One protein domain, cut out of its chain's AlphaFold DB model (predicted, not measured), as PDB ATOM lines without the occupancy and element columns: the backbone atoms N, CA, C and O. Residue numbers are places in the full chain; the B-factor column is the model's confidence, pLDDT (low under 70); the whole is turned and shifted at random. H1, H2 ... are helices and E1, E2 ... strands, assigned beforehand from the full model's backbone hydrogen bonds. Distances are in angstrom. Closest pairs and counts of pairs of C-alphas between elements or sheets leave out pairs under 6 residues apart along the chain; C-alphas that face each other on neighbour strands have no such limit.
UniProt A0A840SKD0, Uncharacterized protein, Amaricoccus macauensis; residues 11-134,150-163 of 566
ATOM      1  N   ALA A  11     -34.616  14.155 -26.869       92.88
ATOM      2  CA  ALA A  11     -36.005  13.867 -26.499       92.88
ATOM      3  C   ALA A  11     -36.174  12.512 -25.783       92.88
ATOM      4  O   ALA A  11     -36.926  12.411 -24.822       92.88
ATOM      5  N   PHE A  12     -35.426  11.483 -26.196       91.62
ATOM      6  CA  PHE A  12     -35.484  10.170 -25.553       91.62
ATOM      7  C   PHE A  12     -34.881  10.203 -24.142       91.62
ATOM      8  O   PHE A  12     -35.412   9.586 -23.220       91.62
ATOM      9  N   VAL A  13     -33.792  10.953 -23.949       92.75
ATOM     10  CA  VAL A  13     -33.188  11.153 -22.624       92.75
ATOM     11  C   VAL A  13     -34.146  11.906 -21.696       92.75
ATOM     12  O   VAL A  13     -34.260  11.549 -20.522       92.75
ATOM     13  N   ASP A  14     -34.864  12.905 -22.206       94.44
ATOM     14  CA  ASP A  14     -35.850  13.654 -21.422       94.44
ATOM     15  C   ASP A  14     -37.059  12.794 -21.035       94.44
ATOM     16  O   ASP A  14     -37.485  12.828 -19.877       94.44
ATOM     17  N   ASP A  15     -37.546  11.943 -21.939       94.88
ATOM     18  CA  ASP A  15     -38.587  10.958 -21.626       94.88
ATOM     19  C   ASP A  15     -38.129   9.979 -20.533       94.88
ATOM     20  O   ASP A  15     -38.867   9.695 -19.585       94.88
ATOM     21  N   LEU A  16     -36.879   9.513 -20.606       95.50
ATOM     22  CA  LEU A  16     -36.290   8.655 -19.580       95.50
ATOM     23  C   LEU A  16     -36.152   9.361 -18.220       95.50
ATOM     24  O   LEU A  16     -36.368   8.726 -17.185       95.50
ATOM     25  N   ARG A  17     -35.837  10.662 -18.189       95.94
ATOM     26  CA  ARG A  17     -35.807  11.458 -16.944       95.94
ATOM     27  C   ARG A  17     -37.200  11.646 -16.349       95.94
ATOM     28  O   ARG A  17     -37.360  11.521 -15.137       95.94
ATOM     29  N   ARG A  18     -38.213  11.901 -17.183       96.00
ATOM     30  CA  ARG A  18     -39.616  11.982 -16.737       96.00
ATOM     31  C   ARG A  18     -40.075  10.654 -16.141       96.00
ATOM     32  O   ARG A  18     -40.667  10.637 -15.063       96.00
ATOM     33  N   LEU A  19     -39.727   9.538 -16.787       95.25
ATOM     34  CA  LEU A  19     -39.965   8.204 -16.243       95.25
ATOM     35  C   LEU A  19     -39.242   7.999 -14.902       95.25
ATOM     36  O   LEU A  19     -39.831   7.442 -13.979       95.25
ATOM     37  N   ALA A  20     -37.994   8.459 -14.771       95.50
ATOM     38  CA  ALA A  20     -37.239   8.378 -13.520       95.50
ATOM     39  C   ALA A  20     -37.943   9.095 -12.363       95.50
ATOM     40  O   ALA A  20     -38.124   8.496 -11.303       95.50
ATOM     41  N   ALA A  21     -38.401  10.327 -12.592       95.44
ATOM     42  CA  ALA A  21     -39.160  11.091 -11.606       95.44
ATOM     43  C   ALA A  21     -40.465  10.379 -11.205       95.44
ATOM     44  O   ALA A  21     -40.789  10.294 -10.020       95.44
ATOM     45  N   ALA A  22     -41.184   9.801 -12.174       95.31
ATOM     46  CA  ALA A  22     -42.408   9.049 -11.905       95.31
ATOM     47  C   ALA A  22     -42.145   7.787 -11.062       95.31
ATOM     48  O   ALA A  22     -42.843   7.551 -10.076       95.31
ATOM     49  N   VAL A  23     -41.117   7.001 -11.406       95.44
ATOM     50  CA  VAL A  23     -40.737   5.781 -10.668       95.44
ATOM     51  C   VAL A  23     -40.299   6.104  -9.238       95.44
ATOM     52  O   VAL A  23     -40.677   5.375  -8.318       95.44
ATOM     53  N   ASP A  24     -39.539   7.183  -9.038       94.50
ATOM     54  CA  ASP A  24     -39.082   7.613  -7.710       94.50
ATOM     55  C   ASP A  24     -40.254   8.063  -6.826       94.50
ATOM     56  O   ASP A  24     -40.370   7.632  -5.677       94.50
ATOM     57  N   THR A  25     -41.196   8.818  -7.404       96.69
ATOM     58  CA  THR A  25     -42.413   9.284  -6.715       96.69
ATOM     59  C   THR A  25     -43.225   8.120  -6.146       96.69
ATOM     60  O   THR A  25     -43.669   8.168  -5.000       96.69
ATOM     61  N   VAL A  26     -43.382   7.036  -6.913       96.50
ATOM     62  CA  VAL A  26     -44.142   5.849  -6.477       96.50
ATOM     63  C   VAL A  26     -43.288   4.808  -5.745       96.50
ATOM     64  O   VAL A  26     -43.807   3.767  -5.340       96.50
ATOM     65  N   ARG A  27     -41.975   5.050  -5.586       94.56
ATOM     66  CA  ARG A  27     -40.982   4.069  -5.096       94.56
ATOM     67  C   ARG A  27     -41.102   2.713  -5.804       94.56
ATOM     68  O   ARG A  27     -40.972   1.647  -5.192       94.56
ATOM     69  N   GLY A  28     -41.396   2.767  -7.100       93.88
ATOM     70  CA  GLY A  28     -41.708   1.609  -7.923       93.88
ATOM     71  C   GLY A  28     -40.472   0.799  -8.295       93.88
ATOM     72  O   GLY A  28     -39.329   1.243  -8.170       93.88
ATOM     73  N   ARG A  29     -40.704  -0.412  -8.799       94.44
ATOM     74  CA  ARG A  29     -39.653  -1.262  -9.364       94.44
ATOM     75  C   ARG A  29     -39.765  -1.263 -10.882       94.44
ATOM     76  O   ARG A  29     -40.846  -1.478 -11.424       94.44
ATOM     77  N   LEU A  30     -38.649  -1.037 -11.571       95.75
ATOM     78  CA  LEU A  30     -38.629  -0.975 -13.029       95.75
ATOM     79  C   LEU A  30     -38.364  -2.361 -13.630       95.75
ATOM     80  O   LEU A  30     -37.299  -2.943 -13.407       95.75
ATOM     81  N   THR A  31     -39.299  -2.857 -14.439       96.06
ATOM     82  CA  THR A  31     -39.068  -4.005 -15.328       96.06
ATOM     83  C   THR A  31     -38.824  -3.497 -16.743       96.06
ATOM     84  O   THR A  31     -39.581  -2.681 -17.254       96.06
ATOM     85  N   VAL A  32     -37.756  -3.970 -17.377       96.38
ATOM     86  CA  VAL A  32     -37.395  -3.606 -18.752       96.38
ATOM     87  C   VAL A  32     -37.663  -4.788 -19.662       96.38
ATOM     88  O   VAL A  32     -37.353  -5.922 -19.295       96.38
ATOM     89  N   VAL A  33     -38.188  -4.534 -20.857       96.81
ATOM     90  CA  VAL A  33     -38.519  -5.583 -21.818       96.81
ATOM     91  C   VAL A  33     -37.675  -5.412 -23.086       96.81
ATOM     92  O   VAL A  33     -37.788  -4.446 -23.833       96.81
ATOM     93  N   LEU A  34     -36.778  -6.359 -23.340       96.69
ATOM     94  CA  LEU A  34     -35.982  -6.404 -24.562       96.69
ATOM     95  C   LEU A  34     -36.861  -6.832 -25.736       96.69
ATOM     96  O   LEU A  34     -37.629  -7.780 -25.585       96.69
ATOM     97  N   PRO A  35     -36.743  -6.203 -26.912       96.19
ATOM     98  CA  PRO A  35     -37.507  -6.617 -28.079       96.19
ATOM     99  C   PRO A  35     -37.087  -8.016 -28.543       96.19
ATOM    100  O   PRO A  35     -35.968  -8.466 -28.286       96.19
ATOM    101  N   ASP A  36     -37.969  -8.680 -29.290       93.94
ATOM    102  CA  ASP A  36     -37.785 -10.079 -29.689       93.94
ATOM    103  C   ASP A  36     -36.465 -10.340 -30.420       93.94
ATOM    104  O   ASP A  36     -35.807 -11.342 -30.160       93.94
ATOM    105  N   ARG A  37     -36.020  -9.391 -31.248       95.25
ATOM    106  CA  ARG A  37     -34.756  -9.477 -31.995       95.25
ATOM    107  C   ARG A  37     -33.491  -9.511 -31.132       95.25
ATOM    108  O   ARG A  37     -32.459  -9.970 -31.602       95.25
ATOM    109  N   GLU A  38     -33.556  -9.015 -29.897       96.19
ATOM    110  CA  GLU A  38     -32.419  -9.013 -28.960       96.19
ATOM    111  C   GLU A  38     -32.366 -10.297 -28.120       96.19
ATOM    112  O   GLU A  38     -31.418 -10.512 -27.356       96.19
ATOM    113  N   VAL A  39     -33.391 -11.149 -28.223       97.19
ATOM    114  CA  VAL A  39     -33.545 -12.346 -27.399       97.19
ATOM    115  C   VAL A  39     -33.677 -13.565 -28.294       97.19
ATOM    116  O   VAL A  39     -34.745 -13.856 -28.827       97.19
ATOM    117  N   TRP A  40     -32.590 -14.321 -28.396       97.56
ATOM    118  CA  TRP A  40     -32.607 -15.635 -29.020       97.56
ATOM    119  C   TRP A  40     -33.420 -16.620 -28.174       97.56
ATOM    120  O   TRP A  40     -33.316 -16.629 -26.941       97.56
ATOM    121  N   ARG A  41     -34.232 -17.447 -28.837       96.31
ATOM    122  CA  ARG A  41     -35.151 -18.416 -28.226       96.31
ATOM    123  C   ARG A  41     -35.033 -19.740 -28.948       96.31
ATOM    124  O   ARG A  41     -34.976 -19.748 -30.174       96.31
ATOM    125  N   ASP A  42     -35.034 -20.830 -28.193       97.31
ATOM    126  CA  ASP A  42     -35.011 -22.173 -28.772       97.31
ATOM    127  C   ASP A  42     -35.501 -23.235 -27.774       97.31
ATOM    128  O   ASP A  42     -35.515 -23.007 -26.559       97.31
ATOM    129  N   ARG A  43     -35.875 -24.417 -28.270       97.00
ATOM    130  CA  ARG A  43     -36.200 -25.607 -27.471       97.00
ATOM    131  C   ARG A  43     -35.244 -26.729 -27.840       97.00
ATOM    132  O   ARG A  43     -35.374 -27.361 -28.882       97.00
ATOM    133  N   LEU A  44     -34.296 -27.017 -26.949       97.12
ATOM    134  CA  LEU A  44     -33.207 -27.950 -27.243       97.12
ATOM    135  C   LEU A  44     -33.213 -29.161 -26.312       97.12
ATOM    136  O   LEU A  44     -33.325 -29.043 -25.088       97.12
ATOM    137  N   ARG A  45     -33.006 -30.351 -26.886       96.75
ATOM    138  CA  ARG A  45     -32.716 -31.575 -26.128       96.75
ATOM    139  C   ARG A  45     -31.252 -31.570 -25.701       96.75
ATOM    140  O   ARG A  45     -30.345 -31.923 -26.452       96.75
ATOM    141  N   LEU A  46     -31.005 -31.147 -24.465       96.25
ATOM    142  CA  LEU A  46     -29.642 -31.000 -23.951       96.25
ATOM    143  C   LEU A  46     -28.978 -32.355 -23.649       96.25
ATOM    144  O   LEU A  46     -27.757 -32.456 -23.734       96.25
ATOM    145  N   GLY A  47     -29.739 -33.407 -23.331       92.31
ATOM    146  CA  GLY A  47     -29.209 -34.765 -23.115       92.31
ATOM    147  C   GLY A  47     -28.198 -34.900 -21.965       92.31
ATOM    148  O   GLY A  47     -27.488 -35.895 -21.888       92.31
ATOM    149  N   ALA A  48     -28.083 -33.900 -21.086       89.19
ATOM    150  CA  ALA A  48     -27.131 -33.915 -19.980       89.19
ATOM    151  C   ALA A  48     -27.806 -34.309 -18.658       89.19
ATOM    152  O   ALA A  48     -28.877 -33.801 -18.308       89.19
ATOM    153  N   ARG A  49     -27.136 -35.199 -17.914       91.25
ATOM    154  CA  ARG A  49     -27.653 -35.804 -16.677       91.25
ATOM    155  C   ARG A  49     -27.822 -34.778 -15.557       91.25
ATOM    156  O   ARG A  49     -28.852 -34.757 -14.891       91.25
ATOM    157  N   THR A  50     -26.853 -33.875 -15.392       94.19
ATOM    158  CA  THR A  50     -26.862 -32.899 -14.293       94.19
ATOM    159  C   THR A  50     -27.339 -31.512 -14.742       94.19
ATOM    160  O   THR A  50     -27.090 -31.108 -15.885       94.19
ATOM    161  N   PRO A  51     -27.985 -30.728 -13.854       92.31
ATOM    162  CA  PRO A  51     -28.402 -29.358 -14.169       92.31
ATOM    163  C   PRO A  51     -27.262 -28.428 -14.612       92.31
ATOM    164  O   PRO A  51     -27.442 -27.628 -15.530       92.31
ATOM    165  N   TRP A  52     -26.076 -28.551 -14.008       93.44
ATOM    166  CA  TRP A  52     -24.900 -27.760 -14.380       93.44
ATOM    167  C   TRP A  52     -24.410 -28.087 -15.796       93.44
ATOM    168  O   TRP A  52     -24.205 -27.173 -16.601       93.44
ATOM    169  N   MET A  53     -24.313 -29.376 -16.148       94.75
ATOM    170  CA  MET A  53     -23.924 -29.791 -17.501       94.75
ATOM    171  C   MET A  53     -24.951 -29.337 -18.545       94.75
ATOM    172  O   MET A  53     -24.559 -28.851 -19.608       94.75
ATOM    173  N   ARG A  54     -26.257 -29.412 -18.229       94.50
ATOM    174  CA  ARG A  54     -27.324 -28.861 -19.085       94.50
ATOM    175  C   ARG A  54     -27.113 -27.372 -19.331       94.50
ATOM    176  O   ARG A  54     -27.090 -26.950 -20.483       94.50
ATOM    177  N   ARG A  55     -26.884 -26.583 -18.277       95.62
ATOM    178  CA  ARG A  55     -26.669 -25.134 -18.397       95.62
ATOM    179  C   ARG A  55     -25.405 -24.797 -19.191       95.62
ATOM    180  O   ARG A  55     -25.441 -23.885 -20.014       95.62
ATOM    181  N   ARG A  56     -24.307 -25.536 -18.989       96.19
ATOM    182  CA  ARG A  56     -23.059 -25.363 -19.753       96.19
ATOM    183  C   ARG A  56     -23.275 -25.650 -21.240       96.19
ATOM    184  O   ARG A  56     -22.906 -24.821 -22.066       96.19
ATOM    185  N   LYS A  57     -23.927 -26.768 -21.581       97.06
ATOM    186  CA  LYS A  57     -24.245 -27.120 -22.974       97.06
ATOM    187  C   LYS A  57     -25.202 -26.112 -23.615       97.06
ATOM    188  O   LYS A  57     -24.932 -25.646 -24.716       97.06
ATOM    189  N   ALA A  58     -26.261 -25.718 -22.909       97.25
ATOM    190  CA  ALA A  58     -27.200 -24.695 -23.366       97.25
ATOM    191  C   ALA A  58     -26.501 -23.360 -23.653       97.25
ATOM    192  O   ALA A  58     -26.769 -22.733 -24.671       97.25
ATOM    193  N   ARG A  59     -25.554 -22.953 -22.798       97.81
ATOM    194  CA  ARG A  59     -24.763 -21.733 -22.996       97.81
ATOM    195  C   ARG A  59     -23.892 -21.811 -24.248       97.81
ATOM    196  O   ARG A  59     -23.846 -20.838 -24.984       97.81
ATOM    197  N   ILE A  60     -23.236 -22.944 -24.505       97.88
ATOM    198  CA  ILE A  60     -22.423 -23.144 -25.718       97.88
ATOM    199  C   ILE A  60     -23.294 -23.057 -26.980       97.88
ATOM    200  O   ILE A  60     -22.917 -22.385 -27.937       97.88
ATOM    201  N   LEU A  61     -24.471 -23.694 -26.974       97.81
ATOM    202  CA  LEU A  61     -25.397 -23.665 -28.113       97.81
ATOM    203  C   LEU A  61     -25.955 -22.256 -28.359       97.81
ATOM    204  O   LEU A  61     -25.917 -21.777 -29.489       97.81
ATOM    205  N   ALA A  62     -26.372 -21.560 -27.299       97.69
ATOM    206  CA  ALA A  62     -26.829 -20.175 -27.382       97.69
ATOM    207  C   ALA A  62     -25.726 -19.224 -27.878       97.69
ATOM    208  O   ALA A  62     -25.984 -18.340 -28.688       97.69
ATOM    209  N   ALA A  63     -24.485 -19.420 -27.424       97.81
ATOM    210  CA  ALA A  63     -23.332 -18.627 -27.848       97.81
ATOM    211  C   ALA A  63     -23.044 -18.789 -29.339       97.81
ATOM    212  O   ALA A  63     -22.852 -17.800 -30.043       97.81
ATOM    213  N   ARG A  64     -23.116 -20.030 -29.834       98.00
ATOM    214  CA  ARG A  64     -23.001 -20.326 -31.263       98.00
ATOM    215  C   ARG A  64     -24.109 -19.646 -32.070       98.00
ATOM    216  O   ARG A  64     -23.806 -19.041 -33.089       98.00
ATOM    217  N   ALA A  65     -25.359 -19.712 -31.609       97.50
ATOM    218  CA  ALA A  65     -26.491 -19.089 -32.298       97.50
ATOM    219  C   ALA A  65     -26.404 -17.552 -32.328       97.50
ATOM    220  O   ALA A  65     -26.777 -16.928 -33.315       97.50
ATOM    221  N   LEU A  66     -25.872 -16.942 -31.265       97.12
ATOM    222  CA  LEU A  66     -25.677 -15.494 -31.155       97.12
ATOM    223  C   LEU A  66     -24.355 -14.993 -31.768       97.12
ATOM    224  O   LEU A  66     -24.133 -13.776 -31.781       97.12
ATOM    225  N   ALA A  67     -23.501 -15.903 -32.255       97.44
ATOM    226  CA  ALA A  67     -22.145 -15.644 -32.744       97.44
ATOM    227  C   ALA A  67     -21.266 -14.872 -31.736       97.44
ATOM    228  O   ALA A  67     -20.631 -13.878 -32.080       97.44
ATOM    229  N   VAL A  68     -21.258 -15.316 -30.475       97.56
ATOM    230  CA  VAL A  68     -20.475 -14.719 -29.372       97.56
ATOM    231  C   VAL A  68     -19.766 -15.795 -28.552       97.56
ATOM    232  O   VAL A  68     -20.061 -16.988 -28.684       97.56
ATOM    233  N   ALA A  69     -18.845 -15.401 -27.672       97.38
ATOM    234  CA  ALA A  69     -18.209 -16.355 -26.767       97.38
ATOM    235  C   ALA A  69     -19.205 -16.859 -25.697       97.38
ATOM    236  O   ALA A  69     -20.074 -16.107 -25.249       97.38
ATOM    237  N   PRO A  70     -19.075 -18.100 -25.183       97.19
ATOM    238  CA  PRO A  70     -19.969 -18.613 -24.140       97.19
ATOM    239  C   PRO A  70     -20.067 -17.729 -22.888       97.19
ATOM    240  O   PRO A  70     -21.140 -17.630 -22.295       97.19
ATOM    241  N   GLY A  71     -18.977 -17.064 -22.491       95.62
ATOM    242  CA  GLY A  71     -18.950 -16.138 -21.347       95.62
ATOM    243  C   GLY A  71     -19.722 -14.827 -21.562       95.62
ATOM    244  O   GLY A  71     -20.045 -14.133 -20.592       95.62
ATOM    245  N   GLU A  72     -20.063 -14.512 -22.810       97.00
ATOM    246  CA  GLU A  72     -20.776 -13.299 -23.218       97.00
ATOM    247  C   GLU A  72     -22.283 -13.522 -23.357       97.00
ATOM    248  O   GLU A  72     -23.012 -12.609 -23.735       97.00
ATOM    249  N   VAL A  73     -22.780 -14.714 -23.022       97.62
ATOM    250  CA  VAL A  73     -24.207 -15.035 -23.100       97.62
ATOM    251  C   VAL A  73     -24.866 -14.942 -21.731       97.62
ATOM    252  O   VAL A  73     -24.512 -15.657 -20.786       97.62
ATOM    253  N   ALA A  74     -25.905 -14.117 -21.642       97.00
ATOM    254  CA  ALA A  74     -26.860 -14.168 -20.548       97.00
ATOM    255  C   ALA A  74     -27.959 -15.178 -20.898       97.00
ATOM    256  O   ALA A  74     -28.738 -14.960 -21.820       97.00
ATOM    257  N   LEU A  75     -27.999 -16.292 -20.163       97.31
ATOM    258  CA  LEU A  75     -28.885 -17.427 -20.430       97.31
ATOM    259  C   LEU A  75     -29.915 -17.609 -19.312       97.31
ATOM    260  O   LEU A  75     -29.540 -17.732 -18.138       97.31
ATOM    261  N   SER A  76     -31.178 -17.744 -19.709       96.62
ATOM    262  CA  SER A  76     -32.273 -18.268 -18.899       96.62
ATOM    263  C   SER A  76     -32.709 -19.635 -19.431       96.62
ATOM    264  O   SER A  76     -32.810 -19.845 -20.640       96.62
ATOM    265  N   VAL A  77     -32.923 -20.581 -18.518       96.31
ATOM    266  CA  VAL A  77     -33.293 -21.968 -18.827       96.31
ATOM    267  C   VAL A  77     -34.677 -22.210 -18.240       96.31
ATOM    268  O   VAL A  77     -34.868 -22.039 -17.037       96.31
ATOM    269  N   GLY A  78     -35.631 -22.551 -19.098       94.88
ATOM    270  CA  GLY A  78     -37.021 -22.813 -18.748       94.88
ATOM    271  C   GLY A  78     -37.249 -24.242 -18.273       94.88
ATOM    272  O   GLY A  78     -36.309 -25.012 -18.046       94.88
ATOM    273  N   ARG A  79     -38.526 -24.602 -18.119       93.06
ATOM    274  CA  ARG A  79     -38.917 -25.961 -17.733       93.06
ATOM    275  C   ARG A  79     -38.607 -26.926 -18.884       93.06
ATOM    276  O   ARG A  79     -38.699 -26.568 -20.058       93.06
ATOM    277  N   GLN A  80     -38.221 -28.149 -18.536       94.94
ATOM    278  CA  GLN A  80     -38.134 -29.240 -19.500       94.94
ATOM    279  C   GLN A  80     -39.554 -29.723 -19.812       94.94
ATOM    280  O   GLN A  80     -40.309 -30.016 -18.885       94.94
ATOM    281  N   GLY A  81     -39.921 -29.729 -21.091       94.06
ATOM    282  CA  GLY A  81     -41.193 -30.275 -21.548       94.06
ATOM    283  C   GLY A  81     -41.217 -31.800 -21.482       94.06
ATOM    284  O   GLY A  81     -40.184 -32.441 -21.271       94.06
ATOM    285  N   ASP A  82     -42.397 -32.376 -21.701       94.12
ATOM    286  CA  ASP A  82     -42.603 -33.835 -21.711       94.12
ATOM    287  C   ASP A  82     -41.856 -34.512 -22.875       94.12
ATOM    288  O   ASP A  82     -41.415 -35.654 -22.783       94.12
ATOM    289  N   ASP A  83     -41.594 -33.753 -23.942       94.00
ATOM    290  CA  ASP A  83     -40.722 -34.111 -25.067       94.00
ATOM    291  C   ASP A  83     -39.228 -34.193 -24.690       94.00
ATOM    292  O   ASP A  83     -38.376 -34.454 -25.550       94.00
ATOM    293  N   GLY A  84     -38.881 -33.910 -23.434       94.44
ATOM    294  CA  GLY A  84     -37.516 -33.826 -22.940       94.44
ATOM    295  C   GLY A  84     -36.741 -32.609 -23.456       94.44
ATOM    296  O   GLY A  84     -35.558 -32.471 -23.121       94.44
ATOM    297  N   ALA A  85     -37.354 -31.724 -24.248       96.62
ATOM    298  CA  ALA A  85     -36.724 -30.498 -24.714       96.62
ATOM    299  C   ALA A  85     -36.762 -29.440 -23.606       96.62
ATOM    300  O   ALA A  85     -37.736 -29.302 -22.872       96.62
ATOM    301  N   THR A  86     -35.678 -28.688 -23.456       96.88
ATOM    302  CA  THR A  86     -35.602 -27.585 -22.493       96.88
ATOM    303  C   THR A  86     -35.756 -26.271 -23.239       96.88
ATOM    304  O   THR A  86     -35.005 -26.018 -24.182       96.88
ATOM    305  N   ALA A  87     -36.707 -25.438 -22.817       97.00
ATOM    306  CA  ALA A  87     -36.852 -24.092 -23.355       97.00
ATOM    307  C   ALA A  87     -35.679 -23.205 -22.929       97.00
ATOM    308  O   ALA A  87     -35.263 -23.215 -21.768       97.00
ATOM    309  N   LEU A  88     -35.136 -22.432 -23.862       97.50
ATOM    310  CA  LEU A  88     -33.991 -21.559 -23.655       97.50
ATOM    311  C   LEU A  88     -34.318 -20.158 -24.151       97.50
ATOM    312  O   LEU A  88     -34.914 -19.981 -25.212       97.50
ATOM    313  N   ALA A  89     -33.877 -19.162 -23.390       97.56
ATOM    314  CA  ALA A  89     -33.852 -17.778 -23.826       97.56
ATOM    315  C   ALA A  89     -32.483 -17.189 -23.506       97.56
ATOM    316  O   ALA A  89     -31.990 -17.315 -22.379       97.56
ATOM    317  N   ALA A  90     -31.860 -16.560 -24.493       97.69
ATOM    318  CA  ALA A  90     -30.538 -15.992 -24.340       97.69
ATOM    319  C   ALA A  90     -30.419 -14.632 -25.016       97.69
ATOM    320  O   ALA A  90     -31.057 -14.354 -26.025       97.69
ATOM    321  N   THR A  91     -29.559 -13.789 -24.463       97.88
ATOM    322  CA  THR A  91     -29.175 -12.513 -25.065       97.88
ATOM    323  C   THR A  91     -27.686 -12.271 -24.848       97.88
ATOM    324  O   THR A  91     -27.036 -12.954 -24.042       97.88
ATOM    325  N   ARG A  92     -27.129 -11.294 -25.560       97.81
ATOM    326  CA  ARG A  92     -25.746 -10.863 -25.360       97.81
ATOM    327  C   ARG A  92     -25.640 -10.122 -24.029       97.81
ATOM    328  O   ARG A  92     -26.447  -9.257 -23.695       97.81
ATOM    329  N   ARG A  93     -24.606 -10.436 -23.254       96.94
ATOM    330  CA  ARG A  93     -24.308  -9.771 -21.978       96.94
ATOM    331  C   ARG A  93     -24.031  -8.283 -22.186       96.94
ATOM    332  O   ARG A  93     -24.410  -7.487 -21.332       96.94
ATOM    333  N   GLN A  94     -23.433  -7.920 -23.322       96.44
ATOM    334  CA  GLN A  94     -23.224  -6.530 -23.720       96.44
ATOM    335  C   GLN A  94     -24.548  -5.761 -23.838       96.44
ATOM    336  O   GLN A  94     -24.661  -4.707 -23.222       96.44
ATOM    337  N   THR A  95     -25.574  -6.322 -24.490       96.19
ATOM    338  CA  THR A  95     -26.906  -5.697 -24.591       96.19
ATOM    339  C   THR A  95     -27.472  -5.376 -23.205       96.19
ATOM    340  O   THR A  95     -27.923  -4.264 -22.950       96.19
ATOM    341  N   LEU A  96     -27.382  -6.311 -22.250       96.50
ATOM    342  CA  LEU A  96     -27.844  -6.061 -20.878       96.50
ATOM    343  C   LEU A  96     -27.046  -4.957 -20.165       96.50
ATOM    344  O   LEU A  96     -27.620  -4.192 -19.388       96.50
ATOM    345  N   LEU A  97     -25.732  -4.883 -20.395       95.50
ATOM    346  CA  LEU A  97     -24.872  -3.851 -19.812       95.50
ATOM    347  C   LEU A  97     -25.162  -2.469 -20.402       95.50
ATOM    348  O   LEU A  97     -25.219  -1.503 -19.645       95.50
ATOM    349  N   GLU A  98     -25.386  -2.377 -21.711       95.00
ATOM    350  CA  GLU A  98     -25.759  -1.136 -22.394       95.00
ATOM    351  C   GLU A  98     -27.100  -0.609 -21.880       95.00
ATOM    352  O   GLU A  98     -27.181   0.545 -21.463       95.00
ATOM    353  N   VAL A  99     -28.116  -1.474 -21.778       95.69
ATOM    354  CA  VAL A  99     -29.425  -1.113 -21.210       95.69
ATOM    355  C   VAL A  99     -29.291  -0.615 -19.772       95.69
ATOM    356  O   VAL A  99     -29.851   0.420 -19.412       95.69
ATOM    357  N   ARG A 100     -28.514  -1.314 -18.938       95.88
ATOM    358  CA  ARG A 100     -28.278  -0.892 -17.548       95.88
ATOM    359  C   ARG A 100     -27.525   0.429 -17.467       95.88
ATOM    360  O   ARG A 100     -27.873   1.249 -16.624       95.88
ATOM    361  N   ARG A 101     -26.516   0.642 -18.314       94.94
ATOM    362  CA  ARG A 101     -25.747   1.893 -18.368       94.94
ATOM    363  C   ARG A 101     -26.635   3.061 -18.800       94.94
ATOM    364  O   ARG A 101     -26.593   4.103 -18.156       94.94
ATOM    365  N   MET A 102     -27.461   2.863 -19.824       94.69
ATOM    366  CA  MET A 102     -28.413   3.858 -20.320       94.69
ATOM    367  C   MET A 102     -29.422   4.264 -19.236       94.69
ATOM    368  O   MET A 102     -29.627   5.448 -18.999       94.69
ATOM    369  N   LEU A 103     -29.996   3.296 -18.515       95.44
ATOM    370  CA  LEU A 103     -30.918   3.582 -17.409       95.44
ATOM    371  C   LEU A 103     -30.208   4.238 -16.218       95.44
ATOM    372  O   LEU A 103     -30.723   5.195 -15.643       95.44
ATOM    373  N   ALA A 104     -29.003   3.779 -15.877       95.44
ATOM    374  CA  ALA A 104     -28.223   4.362 -14.790       95.44
ATOM    375  C   ALA A 104     -27.857   5.832 -15.054       95.44
ATOM    376  O   ALA A 104     -27.811   6.612 -14.105       95.44
ATOM    377  N   ALA A 105     -27.651   6.223 -16.317       94.88
ATOM    378  CA  ALA A 105     -27.350   7.604 -16.702       94.88
ATOM    379  C   ALA A 105     -28.481   8.596 -16.366       94.88
ATOM    380  O   ALA A 105     -28.215   9.781 -16.185       94.88
ATOM    381  N   VAL A 106     -29.724   8.119 -16.231       96.12
ATOM    382  CA  VAL A 106     -30.893   8.927 -15.830       96.12
ATOM    383  C   VAL A 106     -31.374   8.623 -14.404       96.12
ATOM    384  O   VAL A 106     -32.466   9.028 -14.019       96.12
ATOM    385  N   GLY A 107     -30.593   7.882 -13.612       95.50
ATOM    386  CA  GLY A 107     -30.959   7.509 -12.240       95.50
ATOM    387  C   GLY A 107     -31.947   6.341 -12.120       95.50
ATOM    388  O   GLY A 107     -32.320   5.975 -11.007       95.50
ATOM    389  N   LEU A 108     -32.331   5.700 -13.227       96.50
ATOM    390  CA  LEU A 108     -33.182   4.511 -13.218       96.50
ATOM    391  C   LEU A 108     -32.373   3.240 -12.934       96.50
ATOM    392  O   LEU A 108     -31.224   3.081 -13.348       96.50
ATOM    393  N   ARG A 109     -33.006   2.277 -12.259       95.44
ATOM    394  CA  ARG A 109     -32.449   0.937 -12.033       95.44
ATOM    395  C   ARG A 109     -33.471  -0.119 -12.416       95.44
ATOM    396  O   ARG A 109     -34.509  -0.235 -11.776       95.44
ATOM    397  N   ALA A 110     -33.152  -0.906 -13.438       95.62
ATOM    398  CA  ALA A 110     -33.936  -2.083 -13.784       95.62
ATOM    399  C   ALA A 110     -33.781  -3.148 -12.692       95.62
ATOM    400  O   ALA A 110     -32.669  -3.618 -12.443       95.62
ATOM    401  N   GLU A 111     -34.885  -3.550 -12.068       95.12
ATOM    402  CA  GLU A 111     -34.911  -4.708 -11.173       95.12
ATOM    403  C   GLU A 111     -34.777  -5.996 -11.990       95.12
ATOM    404  O   GLU A 111     -33.973  -6.875 -11.678       95.12
ATOM    405  N   VAL A 112     -35.555  -6.085 -13.070       95.56
ATOM    406  CA  VAL A 112     -35.601  -7.249 -13.950       95.56
ATOM    407  C   VAL A 112     -35.567  -6.780 -15.396       95.56
ATOM    408  O   VAL A 112     -36.265  -5.846 -15.776       95.56
ATOM    409  N   ILE A 113     -34.762  -7.454 -16.213       96.50
ATOM    410  CA  ILE A 113     -34.795  -7.319 -17.668       96.50
ATOM    411  C   ILE A 113     -35.383  -8.621 -18.210       96.50
ATOM    412  O   ILE A 113     -34.883  -9.695 -17.882       96.50
ATOM    413  N   ARG A 114     -36.460  -8.549 -18.986       96.75
ATOM    414  CA  ARG A 114     -37.134  -9.697 -19.612       96.75
ATOM    415  C   ARG A 114     -37.055  -9.575 -21.124       96.75
ATOM    416  O   ARG A 114     -36.767  -8.499 -21.630       96.75
ATOM    417  N   GLY A 115     -37.299 -10.656 -21.851       95.19
ATOM    418  CA  GLY A 115     -37.589 -10.545 -23.279       95.19
ATOM    419  C   GLY A 115     -39.073 -10.276 -23.535       95.19
ATOM    420  O   GLY A 115     -39.909 -10.628 -22.705       95.19
ATOM    421  N   ALA A 116     -39.386  -9.639 -24.659       94.00
ATOM    422  CA  ALA A 116     -40.744  -9.381 -25.125       94.00
ATOM    423  C   ALA A 116     -41.420 -10.660 -25.633       94.00
ATOM    424  O   ALA A 116     -40.765 -11.645 -25.963       94.00
ATOM    425  N   GLY A 117     -42.747 -10.649 -25.701       91.06
ATOM    426  CA  GLY A 117     -43.521 -11.731 -26.304       91.06
ATOM    427  C   GLY A 117     -43.636 -13.000 -25.454       91.06
ATOM    428  O   GLY A 117     -43.213 -13.073 -24.297       91.06
ATOM    429  N   ARG A 118     -44.275 -14.012 -26.046       91.69
ATOM    430  CA  ARG A 118     -44.501 -15.319 -25.424       91.69
ATOM    431  C   ARG A 118     -43.260 -16.196 -25.585       91.69
ATOM    432  O   ARG A 118     -42.606 -16.188 -26.628       91.69
ATOM    433  N   PHE A 119     -42.942 -16.944 -24.535       90.25
ATOM    434  CA  PHE A 119     -41.808 -17.859 -24.501       90.25
ATOM    435  C   PHE A 119     -42.320 -19.268 -24.258       90.25
ATOM    436  O   PHE A 119     -42.735 -19.601 -23.146       90.25
ATOM    437  N   ASP A 120     -42.285 -20.103 -25.290       90.94
ATOM    438  CA  ASP A 120     -42.710 -21.491 -25.154       90.94
ATOM    439  C   ASP A 120     -41.852 -22.206 -24.109       90.94
ATOM    440  O   ASP A 120     -40.626 -22.162 -24.151       90.94
ATOM    441  N   GLY A 121     -42.507 -22.846 -23.141       91.38
ATOM    442  CA  GLY A 121     -41.846 -23.503 -22.007       91.38
ATOM    443  C   GLY A 121     -41.452 -22.576 -20.848       91.38
ATOM    444  O   GLY A 121     -40.839 -23.040 -19.881       91.38
ATOM    445  N   PHE A 122     -41.843 -21.298 -20.890       93.44
ATOM    446  CA  PHE A 122     -41.780 -20.387 -19.749       93.44
ATOM    447  C   PHE A 122     -43.188 -19.910 -19.369       93.44
ATOM    448  O   PHE A 122     -43.918 -19.379 -20.198       93.44
ATOM    449  N   ALA A 123     -43.562 -20.067 -18.096       92.19
ATOM    450  CA  ALA A 123     -44.849 -19.574 -17.590       92.19
ATOM    451  C   ALA A 123     -44.905 -18.037 -17.514       92.19
ATOM    452  O   ALA A 123     -45.968 -17.442 -17.621       92.19
ATOM    453  N   ILE A 124     -43.747 -17.399 -17.324       92.25
ATOM    454  CA  ILE A 124     -43.570 -15.946 -17.259       92.25
ATOM    455  C   ILE A 124     -42.362 -15.610 -18.144       92.25
ATOM    456  O   ILE A 124     -41.389 -16.374 -18.092       92.25
ATOM    457  N   PRO A 125     -42.359 -14.500 -18.912       93.44
ATOM    458  CA  PRO A 125     -41.225 -14.135 -19.755       93.44
ATOM    459  C   PRO A 125     -39.892 -14.210 -18.989       93.44
ATOM    460  O   PRO A 125     -39.794 -13.674 -17.880       93.44
ATOM    461  N   PRO A 126     -38.866 -14.892 -19.519       94.44
ATOM    462  CA  PRO A 126     -37.651 -15.193 -18.786       94.44
ATOM    463  C   PRO A 126     -36.924 -13.922 -18.362       94.44
ATOM    464  O   PRO A 126     -36.682 -13.028 -19.170       94.44
ATOM    465  N   ALA A 127     -36.516 -13.877 -17.093       95.31
ATOM    466  CA  ALA A 127     -35.598 -12.860 -16.605       95.31
ATOM    467  C   ALA A 127     -34.188 -13.127 -17.157       95.31
ATOM    468  O   ALA A 127     -33.595 -14.184 -16.921       95.31
ATOM    469  N   LEU A 128     -33.648 -12.157 -17.886       93.56
ATOM    470  CA  LEU A 128     -32.326 -12.177 -18.492       93.56
ATOM    471  C   LEU A 128     -31.360 -11.403 -17.582       93.56
ATOM    472  O   LEU A 128     -31.479 -10.197 -17.392       93.56
ATOM    473  N   GLY A 129     -30.391 -12.109 -16.992       80.88
ATOM    474  CA  GLY A 129     -29.312 -11.475 -16.222       80.88
ATOM    475  C   GLY A 129     -29.600 -11.209 -14.740       80.88
ATOM    476  O   GLY A 129     -29.067 -10.246 -14.188       80.88
ATOM    477  N   SER A 130     -30.360 -12.081 -14.068       65.69
ATOM    478  CA  SER A 130     -30.595 -12.027 -12.610       65.69
ATOM    479  C   SER A 130     -29.360 -12.312 -11.738       65.69
ATOM    480  O   SER A 130     -29.480 -12.417 -10.521       65.69
ATOM    481  N   LEU A 131     -28.156 -12.432 -12.313       49.16
ATOM    482  CA  LEU A 131     -26.941 -12.560 -11.514       49.16
ATOM    483  C   LEU A 131     -26.633 -11.223 -10.842       49.16
ATOM    484  O   LEU A 131     -26.107 -10.335 -11.508       49.16
ATOM    485  N   ASN A 132     -26.975 -11.128  -9.550       46.31
ATOM    486  CA  ASN A 132     -26.306 -10.380  -8.477       46.31
ATOM    487  C   ASN A 132     -25.361  -9.267  -8.948       46.31
ATOM    488  O   ASN A 132     -24.171  -9.263  -8.635       46.31
ATOM    489  N   TRP A 133     -25.879  -8.315  -9.718       45.03
ATOM    490  CA  TRP A 133     -25.149  -7.100 -10.007       45.03
ATOM    491  C   TRP A 133     -25.478  -6.152  -8.875       45.03
ATOM    492  O   TRP A 133     -26.441  -5.394  -8.940       45.03
ATOM    493  N   THR A 134     -24.721  -6.279  -7.792       39.78
ATOM    494  CA  THR A 134     -24.730  -5.301  -6.716       39.78
ATOM    495  C   THR A 134     -23.881  -4.130  -7.204       39.78
ATOM    496  O   THR A 134     -22.662  -4.287  -7.311       39.78
ATOM    497  N   ALA A 150     -51.418   1.219 -12.261       30.08
ATOM    498  CA  ALA A 150     -51.788   1.036 -13.653       30.08
ATOM    499  C   ALA A 150     -52.275   2.363 -14.273       30.08
ATOM    500  O   ALA A 150     -53.254   2.926 -13.794       30.08
ATOM    501  N   ILE A 151     -51.618   2.843 -15.341       26.53
ATOM    502  CA  ILE A 151     -52.122   3.879 -16.264       26.53
ATOM    503  C   ILE A 151     -51.820   3.433 -17.705       26.53
ATOM    504  O   ILE A 151     -50.665   3.210 -18.065       26.53
ATOM    505  N   GLY A 152     -52.862   3.305 -18.531       25.27
ATOM    506  CA  GLY A 152     -52.762   2.971 -19.954       25.27
ATOM    507  C   GLY A 152     -52.660   4.205 -20.864       25.27
ATOM    508  O   GLY A 152     -53.213   5.262 -20.561       25.27
ATOM    509  N   GLY A 153     -51.986   4.047 -22.013       24.78
ATOM    510  CA  GLY A 153     -52.126   4.923 -23.191       24.78
ATOM    511  C   GLY A 153     -50.974   5.898 -23.472       24.78
ATOM    512  O   GLY A 153     -51.138   7.110 -23.377       24.78
ATOM    513  N   LEU A 154     -49.801   5.421 -23.901       34.31
ATOM    514  CA  LEU A 154     -48.645   6.295 -24.161       34.31
ATOM    515  C   LEU A 154     -48.640   6.864 -25.595       34.31
ATOM    516  O   LEU A 154     -47.824   6.505 -26.436       34.31
ATOM    517  N   ALA A 155     -49.616   7.739 -25.841       29.77
ATOM    518  CA  ALA A 155     -49.556   8.851 -26.799       29.77
ATOM    519  C   ALA A 155     -50.609   9.923 -26.443       29.77
ATOM    520  O   ALA A 155     -50.353  11.107 -26.627       29.77
ATOM    521  N   ALA A 156     -51.740   9.530 -25.840       30.14
ATOM    522  CA  ALA A 156     -52.763  10.457 -25.339       30.14
ATOM    523  C   ALA A 156     -52.633  10.765 -23.828       30.14
ATOM    524  O   ALA A 156     -52.973  11.863 -23.392       30.14
ATOM    525  N   SER A 157     -52.079   9.858 -23.014       32.47
ATOM    526  CA  SER A 157     -52.112   9.999 -21.546       32.47
ATOM    527  C   SER A 157     -50.980  10.848 -20.953       32.47
ATOM    528  O   SER A 157     -51.107  11.323 -19.826       32.47
ATOM    529  N   ILE A 158     -49.902  11.123 -21.700       34.66
ATOM    530  CA  ILE A 158     -48.884  12.101 -21.261       34.66
ATOM    531  C   ILE A 158     -49.436  13.534 -21.360       34.66
ATOM    532  O   ILE A 158     -49.112  14.365 -20.517       34.66
ATOM    533  N   ALA A 159     -50.338  13.811 -22.310       33.94
ATOM    534  CA  ALA A 159     -51.024  15.100 -22.386       33.94
ATOM    535  C   ALA A 159     -52.039  15.290 -21.242       33.94
ATOM    536  O   ALA A 159     -52.157  16.389 -20.712       33.94
ATOM    537  N   ALA A 160     -52.715  14.226 -20.794       32.19
ATOM    538  CA  ALA A 160     -53.734  14.316 -19.742       32.19
ATOM    539  C   ALA A 160     -53.161  14.531 -18.325       32.19
ATOM    540  O   ALA A 160     -53.769  15.231 -17.522       32.19
ATOM    541  N   ILE A 161     -51.975  13.991 -18.013       33.81
ATOM    542  CA  ILE A 161     -51.323  14.204 -16.703       33.81
ATOM    543  C   ILE A 161     -50.607  15.566 -16.645       33.81
ATOM    544  O   ILE A 161     -50.500  16.165 -15.578       33.81
ATOM    545  N   VAL A 162     -50.183  16.105 -17.792       34.88
ATOM    546  CA  VAL A 162     -49.599  17.455 -17.896       34.88
ATOM    547  C   VAL A 162     -50.676  18.552 -18.015       34.88
ATOM    548  O   VAL A 162     -50.407  19.701 -17.691       34.88
ATOM    549  N   ALA A 163     -51.924  18.230 -18.370       36.38
ATOM    550  CA  ALA A 163     -53.013  19.214 -18.438       36.38
ATOM    551  C   ALA A 163     -53.566  19.662 -17.065       36.38
ATOM    552  O   ALA A 163     -54.247  20.681 -16.994       36.38
TER     553      ALA A 163
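What this domain is: This is residues 11 to 134 and 150 to 163 of the 566 residues of an uncharacterized protein of Amaricoccus macauensis (UniProt A0A840SKD0). Look for an elongated body of two parts set end to end: a twisted three-stranded sheet with H2 packed slantwise on one face, then a pair of parallel strands, E1 and E5, with H3 packed on them and H1 near the far end. Beyond the cut, residues 150 to 163 with the short H4 stick out free and add to the length, while residues 116 to 134, with no named element, run out from E5 and fold back. The printed part has 138 residues, with four named helices and five named strands in the order H1, E1, E2, H2, E3, E4, H3, E5, H4; its class is mixed, helices and strands. The larger sheet has the order E2, E4, E3, all antiparallel, and the smaller one is E1 beside E5, parallel. The whole is loose, with a radius of gyration of the C-alphas of 17.7 A and spans of 59 by 28 by 24 A.

Where its parts are: Start in the larger sheet with E4, residues 86 to 92: find its first C-alpha at (-35.602, -27.585, -22.493), and follow the strand 19.6 A to C-alpha 92. On one side of it you find E2, residues 40 to 44, 12.5 A long, and on the other side E3, residues 73 to 80, 20.2 A long. H2, residues 51 to 66, is the longest helix and measures 22.1 A. H3, residues 93 to 105, begins directly after E4 and runs 18.4 A. E1, residues 30 to 34, and E5, residues 110 to 115, make the smaller sheet. H1 covers residues 11 to 25, 21.3 A, and begins at C-alpha 11, (-36.005, 13.867, -26.499). H4, residues 157 to 162, ends at C-alpha 162, (-49.599, 17.455, -17.896).

How they stand to each other: In the larger sheet, E4 is the inner strand, and E2 and E3 are the edge strands. Between E2 and E4, look at N 40 and O 90, 2.8 A apart and within hydrogen-bond range. E3 and E4 form a hairpin, with N 76 and O 89 at 2.8 A. H2 is on this sheet at a height over the sheet of 7.6 A, in two layers, a helix on one face of a sheet. It lies over E4 and E3, and on the local plane runs slantwise to the strands, at 53 degrees to E3; its closest C-alphas to E3 are those of Ala 63 and Val 73, 6.0 A apart. E2, H2 and E3 make a split strand-helix-strand unit, two strands running the same way with E4 between them, and its crossover is right-handed. H3 only grazes this sheet, with its residues 93 to 96. Move on to E1 and E5, whose directions differ by 26 degrees, with N 34 and O 114 at 2.7 A. The closest C-alphas of H3 and E5, those of Arg 100 and Ala 110, are 6.9 A apart, while H3 and E1 are near each other. H1 and H3 are close but not clearly touching, Leu 16 and Leu 103 having the closest C-alphas at 7.7 A, and are about perpendicular at 75 degrees. In H1, H2, H3 and H4 every O i to N i+4 pair is within hydrogen-bond range.

The domain as a whole: The two C-alphas farthest apart are those of Arg 49 and Ala 163, 60.6 A. Without residues 150 to 163, which stand free, the body spans 48 by 28 by 26 A. Residues 135 to 149 are not printed, and C-alphas 134 and 150 are 28.6 A apart across this cut, which falls in the link from E5 to H4. Of the links that are printed whole, none is long. The mean pLDDT of the printed part is 87.2; look for low confidence, under 70, in residues 130 to 134 and 150 to 163, with H4 at a mean of 34.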